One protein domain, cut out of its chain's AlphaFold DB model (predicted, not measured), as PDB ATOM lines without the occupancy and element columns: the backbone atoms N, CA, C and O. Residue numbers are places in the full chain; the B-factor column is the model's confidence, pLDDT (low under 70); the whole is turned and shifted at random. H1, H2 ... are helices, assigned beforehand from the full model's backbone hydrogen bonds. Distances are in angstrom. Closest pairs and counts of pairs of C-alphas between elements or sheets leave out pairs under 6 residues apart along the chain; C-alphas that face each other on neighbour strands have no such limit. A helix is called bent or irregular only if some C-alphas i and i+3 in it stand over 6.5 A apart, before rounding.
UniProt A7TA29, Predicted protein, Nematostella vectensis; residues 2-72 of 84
ATOM      1  N   PHE A   2      -1.390 -63.152  19.305       51.38
ATOM      2  CA  PHE A   2      -0.337 -62.988  18.279       51.38
ATOM      3  C   PHE A   2      -0.447 -61.698  17.441       51.38
ATOM      4  O   PHE A   2       0.547 -61.003  17.268       51.38
ATOM      5  N   SER A   3      -1.654 -61.325  16.999       54.69
ATOM      6  CA  SER A   3      -1.879 -60.069  16.250       54.69
ATOM      7  C   SER A   3      -1.576 -58.814  17.091       54.69
ATOM      8  O   SER A   3      -1.005 -57.842  16.610       54.69
ATOM      9  N   SER A   4      -1.862 -58.883  18.394       55.81
ATOM     10  CA  SER A   4      -1.579 -57.831  19.379       55.81
ATOM     11  C   SER A   4      -0.074 -57.578  19.546       55.81
ATOM     12  O   SER A   4       0.351 -56.438  19.666       55.81
ATOM     13  N   CYS A   5       0.733 -58.645  19.538       56.94
ATOM     14  CA  CYS A   5       2.186 -58.572  19.707       56.94
ATOM     15  C   CYS A   5       2.891 -58.034  18.447       56.94
ATOM     16  O   CYS A   5       3.809 -57.227  18.555       56.94
ATOM     17  N   LEU A   6       2.415 -58.413  17.250       61.16
ATOM     18  CA  LEU A   6       2.929 -57.866  15.985       61.16
ATOM     19  C   LEU A   6       2.692 -56.349  15.881       61.16
ATOM     20  O   LEU A   6       3.575 -55.621  15.434       61.16
ATOM     21  N   GLY A   7       1.520 -55.880  16.328       65.81
ATOM     22  CA  GLY A   7       1.185 -54.454  16.363       65.81
ATOM     23  C   GLY A   7       2.091 -53.648  17.297       65.81
ATOM     24  O   GLY A   7       2.561 -52.585  16.908       65.81
ATOM     25  N   LEU A   8       2.413 -54.188  18.480       70.12
ATOM     26  CA  LEU A   8       3.301 -53.534  19.454       70.12
ATOM     27  C   LEU A   8       4.741 -53.399  18.940       70.12
ATOM     28  O   LEU A   8       5.377 -52.370  19.154       70.12
ATOM     29  N   CYS A   9       5.261 -54.411  18.236       85.25
ATOM     30  CA  CYS A   9       6.588 -54.325  17.625       85.25
ATOM     31  C   CYS A   9       6.632 -53.279  16.505       85.25
ATOM     32  O   CYS A   9       7.589 -52.516  16.422       85.25
ATOM     33  N   ALA A  10       5.599 -53.222  15.660       91.75
ATOM     34  CA  ALA A  10       5.519 -52.236  14.587       91.75
ATOM     35  C   ALA A  10       5.420 -50.803  15.135       91.75
ATOM     36  O   ALA A  10       6.125 -49.916  14.661       91.75
ATOM     37  N   GLU A  11       4.602 -50.590  16.168       94.81
ATOM     38  CA  GLU A  11       4.464 -49.293  16.832       94.81
ATOM     39  C   GLU A  11       5.772 -48.854  17.498       94.81
ATOM     40  O   GLU A  11       6.209 -47.718  17.312       94.81
ATOM     41  N   TYR A  12       6.449 -49.763  18.207       94.62
ATOM     42  CA  TYR A  12       7.759 -49.481  18.787       94.62
ATOM     43  C   TYR A  12       8.778 -49.068  17.721       94.62
ATOM     44  O   TYR A  12       9.456 -48.054  17.883       94.62
ATOM     45  N   VAL A  13       8.874 -49.822  16.619       96.38
ATOM     46  CA  VAL A  13       9.788 -49.496  15.514       96.38
ATOM     47  C   VAL A  13       9.440 -48.134  14.918       96.38
ATOM     48  O   VAL A  13      10.339 -47.324  14.715       96.38
ATOM     49  N   GLN A  14       8.156 -47.845  14.699       96.44
ATOM     50  CA  GLN A  14       7.714 -46.566  14.146       96.44
ATOM     51  C   GLN A  14       8.091 -45.386  15.053       96.44
ATOM     52  O   GLN A  14       8.638 -44.396  14.569       96.44
ATOM     53  N   LEU A  15       7.842 -45.499  16.361       97.12
ATOM     54  CA  LEU A  15       8.195 -44.466  17.341       97.12
ATOM     55  C   LEU A  15       9.710 -44.294  17.468       97.12
ATOM     56  O   LEU A  15      10.197 -43.176  17.607       97.12
ATOM     57  N   TYR A  16      10.465 -45.390  17.407       97.00
ATOM     58  CA  TYR A  16      11.919 -45.333  17.475       97.00
ATOM     59  C   TYR A  16      12.523 -44.663  16.237       97.00
ATOM     60  O   TYR A  16      13.403 -43.811  16.369       97.00
ATOM     61  N   VAL A  17      12.024 -44.999  15.042       97.62
ATOM     62  CA  VAL A  17      12.437 -44.365  13.783       97.62
ATOM     63  C   VAL A  17      12.089 -42.876  13.789       97.62
ATOM     64  O   VAL A  17      12.945 -42.062  13.448       97.62
ATOM     65  N   ASP A  18      10.886 -42.502  14.231       98.00
ATOM     66  CA  ASP A  18      10.487 -41.095  14.341       98.00
ATOM     67  C   ASP A  18      11.349 -40.322  15.348       98.00
ATOM     68  O   ASP A  18      11.805 -39.208  15.076       98.00
ATOM     69  N   TYR A  19      11.652 -40.931  16.496       97.75
ATOM     70  CA  TYR A  19      12.550 -40.315  17.462       97.75
ATOM     71  C   TYR A  19      13.940 -40.082  16.862       97.75
ATOM     72  O   TYR A  19      14.488 -38.983  16.972       97.75
ATOM     73  N   LEU A  20      14.504 -41.104  16.215       97.69
ATOM     74  CA  LEU A  20      15.852 -41.051  15.670       97.69
ATOM     75  C   LEU A  20      15.966 -40.031  14.532       97.69
ATOM     76  O   LEU A  20      16.901 -39.236  14.535       97.69
ATOM     77  N   LEU A  21      15.022 -40.037  13.589       97.06
ATOM     78  CA  LEU A  21      15.113 -39.238  12.365       97.06
ATOM     79  C   LEU A  21      14.499 -37.840  12.491       97.06
ATOM     80  O   LEU A  21      14.962 -36.935  11.807       97.06
ATOM     81  N   ASN A  22      13.503 -37.644  13.361       96.81
ATOM     82  CA  ASN A  22      12.792 -36.370  13.484       96.81
ATOM     83  C   ASN A  22      13.006 -35.734  14.859       96.81
ATOM     84  O   ASN A  22      13.598 -34.658  14.965       96.81
ATOM     85  N   SER A  23      12.554 -36.391  15.931       97.88
ATOM     86  CA  SER A  23      12.480 -35.745  17.252       97.88
ATOM     87  C   SER A  23      13.857 -35.389  17.823       97.88
ATOM     88  O   SER A  23      14.029 -34.311  18.393       97.88
ATOM     89  N   SER A  24      14.852 -36.267  17.665       98.00
ATOM     90  CA  SER A  24      16.186 -36.089  18.257       98.00
ATOM     91  C   SER A  24      16.992 -34.943  17.631       98.00
ATOM     92  O   SER A  24      17.852 -34.365  18.299       98.00
ATOM     93  N   ILE A  25      16.684 -34.577  16.382       97.62
ATOM     94  CA  ILE A  25      17.376 -33.528  15.615       97.62
ATOM     95  C   ILE A  25      16.500 -32.301  15.332       97.62
ATOM     96  O   ILE A  25      16.930 -31.394  14.617       97.62
ATOM     97  N   TYR A  26      15.278 -32.264  15.876       97.62
ATOM     98  CA  TYR A  26      14.244 -31.310  15.477       97.62
ATOM     99  C   TYR A  26      14.716 -29.854  15.517       97.62
ATOM    100  O   TYR A  26      14.528 -29.125  14.551       97.62
ATOM    101  N   LYS A  27      15.402 -29.432  16.588       97.69
ATOM    102  CA  LYS A  27      15.849 -28.036  16.748       97.69
ATOM    103  C   LYS A  27      16.836 -27.604  15.660       97.69
ATOM    104  O   LYS A  27      16.783 -26.480  15.171       97.69
ATOM    105  N   GLN A  28      17.766 -28.483  15.303       97.75
ATOM    106  CA  GLN A  28      18.785 -28.229  14.289       97.75
ATOM    107  C   GLN A  28      18.160 -28.254  12.895       97.75
ATOM    108  O   GLN A  28      18.451 -27.388  12.068       97.75
ATOM    109  N   PHE A  29      17.279 -29.226  12.656       95.81
ATOM    110  CA  PHE A  29      16.573 -29.358  11.391       95.81
ATOM    111  C   PHE A  29      15.615 -28.188  11.142       95.81
ATOM    112  O   PHE A  29      15.592 -27.666  10.037       95.81
ATOM    113  N   GLU A  30      14.889 -27.715  12.155       95.50
ATOM    114  CA  GLU A  30      13.991 -26.555  12.063       95.50
ATOM    115  C   GLU A  30      14.749 -25.290  11.632       95.50
ATOM    116  O   GLU A  30      14.337 -24.597  10.699       95.50
ATOM    117  N   ALA A  31      15.906 -25.017  12.244       96.06
ATOM    118  CA  ALA A  31      16.751 -23.889  11.857       96.06
ATOM    119  C   ALA A  31      17.246 -24.008  10.402       96.06
ATOM    120  O   ALA A  31      17.203 -23.030   9.650       96.06
ATOM    121  N   PHE A  32      17.678 -25.206   9.989       92.56
ATOM    122  CA  PHE A  32      18.058 -25.486   8.602       92.56
ATOM    123  C   PHE A  32      16.881 -25.290   7.639       92.56
ATOM    124  O   PHE A  32      17.032 -24.603   6.630       92.56
ATOM    125  N   TYR A  33      15.711 -25.837   7.966       89.50
ATOM    126  CA  TYR A  33      14.496 -25.766   7.162       89.50
ATOM    127  C   TYR A  33      14.098 -24.313   6.892       89.50
ATOM    128  O   TYR A  33      13.890 -23.929   5.741       89.50
ATOM    129  N   HIS A  34      14.071 -23.470   7.928       89.81
ATOM    130  CA  HIS A  34      13.780 -22.047   7.761       89.81
ATOM    131  C   HIS A  34      14.831 -21.322   6.918       89.81
ATOM    132  O   HIS A  34      14.467 -20.539   6.038       89.81
ATOM    133  N   GLY A  35      16.120 -21.594   7.140       90.25
ATOM    134  CA  GLY A  35      17.193 -21.017   6.331       90.25
ATOM    135  C   GLY A  35      17.063 -21.401   4.857       90.25
ATOM    136  O   GLY A  35      17.060 -20.530   3.988       90.25
ATOM    137  N   PHE A  36      16.854 -22.686   4.580       86.75
ATOM    138  CA  PHE A  36      16.685 -23.216   3.234       86.75
ATOM    139  C   PHE A  36      15.462 -22.609   2.534       86.75
ATOM    140  O   PHE A  36      15.587 -22.070   1.434       86.75
ATOM    141  N   HIS A  37      14.298 -22.596   3.189       84.62
ATOM    142  CA  HIS A  37      13.078 -22.015   2.621       84.62
ATOM    143  C   HIS A  37      13.119 -20.492   2.481       84.62
ATOM    144  O   HIS A  37      12.398 -19.966   1.642       84.62
ATOM    145  N   SER A  38      13.949 -19.775   3.245       86.00
ATOM    146  CA  SER A  38      14.100 -18.320   3.087       86.00
ATOM    147  C   SER A  38      14.793 -17.930   1.777       86.00
ATOM    148  O   SER A  38      14.505 -16.875   1.216       86.00
ATOM    149  N   VAL A  39      15.676 -18.794   1.270       83.06
ATOM    150  CA  VAL A  39      16.430 -18.583   0.026       83.06
ATOM    151  C   VAL A  39      15.721 -19.249  -1.148       83.06
ATOM    152  O   VAL A  39      15.549 -18.653  -2.208       83.06
ATOM    153  N   CYS A  40      15.266 -20.482  -0.947       74.38
ATOM    154  CA  CYS A  40      14.707 -21.333  -1.987       74.38
ATOM    155  C   CYS A  40      13.170 -21.258  -2.056       74.38
ATOM    156  O   CYS A  40      12.545 -22.233  -2.465       74.38
ATOM    157  N   ALA A  41      12.576 -20.131  -1.633       62.66
ATOM    158  CA  ALA A  41      11.160 -19.872  -1.317       62.66
ATOM    159  C   ALA A  41      10.140 -20.083  -2.462       62.66
ATOM    160  O   ALA A  41       9.312 -19.221  -2.752       62.66
ATOM    161  N   SER A  42      10.170 -21.232  -3.127       65.44
ATOM    162  CA  SER A  42       9.192 -21.631  -4.121       65.44
ATOM    163  C   SER A  42       8.399 -22.812  -3.588       65.44
ATOM    164  O   SER A  42       8.966 -23.848  -3.236       65.44
ATOM    165  N   ASN A  43       7.069 -22.692  -3.617       69.75
ATOM    166  CA  ASN A  43       6.143 -23.812  -3.408       69.75
ATOM    167  C   ASN A  43       6.454 -25.006  -4.333       69.75
ATOM    168  O   ASN A  43       6.014 -26.119  -4.066       69.75
ATOM    169  N   ALA A  44       7.239 -24.790  -5.397       75.00
ATOM    170  CA  ALA A  44       7.740 -25.842  -6.267       75.00
ATOM    171  C   ALA A  44       8.579 -26.894  -5.534       75.00
ATOM    172  O   ALA A  44       8.398 -28.071  -5.817       75.00
ATOM    173  N   LEU A  45       9.434 -26.519  -4.571       77.25
ATOM    174  CA  LEU A  45      10.283 -27.501  -3.879       77.25
ATOM    175  C   LEU A  45       9.487 -28.458  -2.986       77.25
ATOM    176  O   LEU A  45       9.903 -29.590  -2.789       77.25
ATOM    177  N   ILE A  46       8.322 -28.028  -2.495       79.88
ATOM    178  CA  ILE A  46       7.420 -28.869  -1.691       79.88
ATOM    179  C   ILE A  46       6.687 -29.895  -2.575       79.88
ATOM    180  O   ILE A  46       6.240 -30.926  -2.085       79.88
ATOM    181  N   MET A  47       6.569 -29.635  -3.884       86.19
ATOM    182  CA  MET A  47       5.951 -30.564  -4.840       86.19
ATOM    183  C   MET A  47       6.913 -31.647  -5.345       86.19
ATOM    184  O   MET A  47       6.467 -32.568  -6.027       86.19
ATOM    185  N   LEU A  48       8.209 -31.532  -5.044       87.81
ATOM    186  CA  LEU A  48       9.222 -32.483  -5.483       87.81
ATOM    187  C   LEU A  48       9.312 -33.678  -4.540       87.81
ATOM    188  O   LEU A  48       9.145 -33.564  -3.324       87.81
ATOM    189  N   ARG A  49       9.640 -34.831  -5.114       91.75
ATOM    190  CA  ARG A  49      10.022 -36.019  -4.352       91.75
ATOM    191  C   ARG A  49      11.445 -35.856  -3.798       91.75
ATOM    192  O   ARG A  49      12.235 -35.106  -4.377       91.75
ATOM    193  N   PRO A  50      11.811 -36.563  -2.715       90.56
ATOM    194  CA  PRO A  50      13.148 -36.464  -2.126       90.56
ATOM    195  C   PRO A  50      14.290 -36.665  -3.133       90.56
ATOM    196  O   PRO A  50      15.269 -35.926  -3.096       90.56
ATOM    197  N   GLU A  51      14.138 -37.595  -4.080       92.69
ATOM    198  CA  GLU A  51      15.150 -37.901  -5.100       92.69
ATOM    199  C   GLU A  51      15.320 -36.759  -6.116       92.69
ATOM    200  O   GLU A  51      16.400 -36.533  -6.657       92.69
ATOM    201  N   GLU A  52      14.253 -36.002  -6.379       91.06
ATOM    202  CA  GLU A  52      14.295 -34.838  -7.270       91.06
ATOM    203  C   GLU A  52      14.973 -33.654  -6.581       91.06
ATOM    204  O   GLU A  52      15.753 -32.940  -7.207       91.06
ATOM    205  N   VAL A  53      14.729 -33.468  -5.277       88.81
ATOM    206  CA  VAL A  53      15.446 -32.470  -4.471       88.81
ATOM    207  C   VAL A  53      16.937 -32.807  -4.410       88.81
ATOM    208  O   VAL A  53      17.763 -31.917  -4.608       88.81
ATOM    209  N   GLU A  54      17.291 -34.077  -4.201       90.62
ATOM    210  CA  GLU A  54      18.682 -34.536  -4.256       90.62
ATOM    211  C   GLU A  54      19.311 -34.226  -5.616       90.62
ATOM    212  O   GLU A  54      20.379 -33.623  -5.664       90.62
ATOM    213  N   MET A  55      18.632 -34.548  -6.718       91.56
ATOM    214  CA  MET A  55      19.137 -34.263  -8.062       91.56
ATOM    215  C   MET A  55      19.353 -32.762  -8.305       91.56
ATOM    216  O   MET A  55      20.304 -32.380  -8.984       91.56
ATOM    217  N   LEU A  56      18.507 -31.891  -7.745       88.38
ATOM    218  CA  LEU A  56      18.690 -30.440  -7.852       88.38
ATOM    219  C   LEU A  56      19.900 -29.934  -7.058       88.38
ATOM    220  O   LEU A  56      20.565 -28.999  -7.502       88.38
ATOM    221  N   VAL A  57      20.170 -30.518  -5.889       86.50
ATOM    222  CA  VAL A  57      21.252 -30.081  -4.991       86.50
ATOM    223  C   VAL A  57      22.595 -30.699  -5.381       86.50
ATOM    224  O   VAL A  57      23.605 -30.001  -5.455       86.50
ATOM    225  N   CYS A  58      22.610 -32.006  -5.627       90.00
ATOM    226  CA  CYS A  58      23.801 -32.806  -5.898       90.00
ATOM    227  C   CYS A  58      24.109 -32.931  -7.398       90.00
ATOM    228  O   CYS A  58      25.219 -33.316  -7.766       90.00
ATOM    229  N   GLY A  59      23.152 -32.589  -8.266       91.19
ATOM    230  CA  GLY A  59      23.245 -32.795  -9.708       91.19
ATOM    231  C   GLY A  59      22.890 -34.224 -10.128       91.19
ATOM    232  O   GLY A  59      22.507 -35.067  -9.320       91.19
ATOM    233  N   ASN A  60      23.027 -34.494 -11.428       91.06
ATOM    234  CA  ASN A  60      22.795 -35.816 -12.006       91.06
ATOM    235  C   ASN A  60      24.115 -36.395 -12.546       91.06
ATOM    236  O   ASN A  60      24.549 -35.976 -13.623       91.06
ATOM    237  N   PRO A  61      24.779 -37.311 -11.820       88.12
ATOM    238  CA  PRO A  61      26.024 -37.907 -12.283       88.12
ATOM    239  C   PRO A  61      25.777 -38.936 -13.394       88.12
ATOM    240  O   PRO A  61      24.841 -39.732 -13.331       88.12
ATOM    241  N   GLU A  62      26.660 -38.971 -14.392       91.62
ATOM    242  CA  GLU A  62      26.706 -40.085 -15.343       91.62
ATOM    243  C   GLU A  62      27.371 -41.298 -14.681       91.62
ATOM    244  O   GLU A  62      28.510 -41.229 -14.215       91.62
ATOM    245  N   LEU A  63      26.649 -42.418 -14.620       92.25
ATOM    246  CA  LEU A  63      27.139 -43.650 -14.010       92.25
ATOM    247  C   LEU A  63      27.855 -44.524 -15.046       92.25
ATOM    248  O   LEU A  63      27.250 -44.967 -16.023       92.25
ATOM    249  N   ASP A  64      29.125 -44.838 -14.789       95.94
ATOM    250  CA  ASP A  64      29.859 -45.857 -15.542       95.94
ATOM    251  C   ASP A  64      29.402 -47.257 -15.105       95.94
ATOM    252  O   ASP A  64      29.836 -47.813 -14.089       95.94
ATOM    253  N   MET A  65      28.508 -47.834 -15.903       94.38
ATOM    254  CA  MET A  65      27.942 -49.155 -15.647       94.38
ATOM    255  C   MET A  65      28.987 -50.274 -15.705       94.38
ATOM    256  O   MET A  65      28.841 -51.273 -15.003       94.38
ATOM    257  N   GLU A  66      30.049 -50.132 -16.499       95.19
ATOM    258  CA  GLU A  66      31.105 -51.147 -16.568       95.19
ATOM    259  C   GLU A  66      31.987 -51.101 -15.317       95.19
ATOM    260  O   GLU A  66      32.338 -52.152 -14.767       95.19
ATOM    261  N   ALA A  67      32.271 -49.903 -14.799       96.44
ATOM    262  CA  ALA A  67      32.943 -49.744 -13.514       96.44
ATOM    263  C   ALA A  67      32.120 -50.342 -12.361       96.44
ATOM    264  O   ALA A  67      32.670 -51.090 -11.549       96.44
ATOM    265  N   LEU A  68      30.806 -50.089 -12.323       95.62
ATOM    266  CA  LEU A  68      29.905 -50.656 -11.311       95.62
ATOM    267  C   LEU A  68      29.865 -52.189 -11.378       95.62
ATOM    268  O   LEU A  68      30.058 -52.857 -10.358       95.62
ATOM    269  N   LYS A  69      29.713 -52.770 -12.577       94.25
ATOM    270  CA  LYS A  69      29.741 -54.232 -12.771       94.25
ATOM    271  C   LYS A  69      31.049 -54.853 -12.291       94.25
ATOM    272  O   LYS A  69      31.037 -55.947 -11.734       94.25
ATOM    273  N   LYS A  70      32.180 -54.174 -12.494       95.31
ATOM    274  CA  LYS A  70      33.504 -54.680 -12.106       95.31
ATOM    275  C   LYS A  70      33.669 -54.836 -10.591       95.31
ATOM    276  O   LYS A  70      34.433 -55.699 -10.165       95.31
ATOM    277  N   VAL A  71      32.988 -54.012  -9.794       95.38
ATOM    278  CA  VAL A  71      33.083 -54.024  -8.322       95.38
ATOM    279  C   VAL A  71      31.880 -54.681  -7.640       95.38
ATOM    280  O   VAL A  71      31.837 -54.752  -6.415       95.38
ATOM    281  N   THR A  72      30.908 -55.167  -8.414       95.69
ATOM    282  CA  THR A  72      29.707 -55.813  -7.877       95.69
ATOM    283  C   THR A  72      30.043 -57.195  -7.318       95.69
ATOM    284  O   THR A  72      30.666 -58.016  -7.992       95.69
TER     285      THR A  72
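This is residues 2 to 72 of the 84 residues of the protein "Predicted protein" of Nematostella vectensis (UniProt A7TA29). An open, strung-out chain of helices: the two long ones, H1 and H2, follow end to end and make a long arm with a corner between them, and after H2 the chain folds back through the short helices H3 and H4, with no helix touching another. The frame is a wide, open V with an empty middle, H1 and H4 lying towards its two free ends. The printed part has 71 residues with four named helices, in the order H1, H2, H3, H4, and no named strand; the class is all helix. The whole is extended, with a radius of gyration of the C-alphas of 19.0 A, and flat, spanning 48 by 43 by 21 A.

H1, residues 2 to 21, begins at C-alpha 2 (-0.337, -62.988, 18.279) and is 28.9 A long. H2, residues 23 to 39, is 24.6 A long and ends at C-alpha 39 (16.430, -18.583, 0.026). H2 is irregular, with C-alphas 24 and 27 8.2 A apart, and has a kink of 39 degrees near residue 30. H3, residues 50 to 58, measures 11.9 A. H4, residues 65 to 71, measures 10.2 A and ends at C-alpha 71 (33.083, -54.024, -8.322).

H1 and H2 meet only through their link, and are near each other, with 7 pairs of C-alphas within 10 A. H3 is apart from H1 and from H2. H4 is apart from H1, H2 and H3. Residues 2 to 14 of H1 and residues 61 to 72, of which 65 to 71 belong to H4, stand free. In H1, H3 and H4 every O i to N i+4 pair is within hydrogen-bond range; in H2 10 of 13 are.

The two C-alphas farthest apart, those of Phe 2 and Val 39, are 50.9 A apart. The printed part has no cut. The link from H1 to H2 is tight, those from H2 to H3 and from H3 to H4 are short. The mean pLDDT of the printed part is 87.7; residues 2 to 7 and 41 to 43 are under 70.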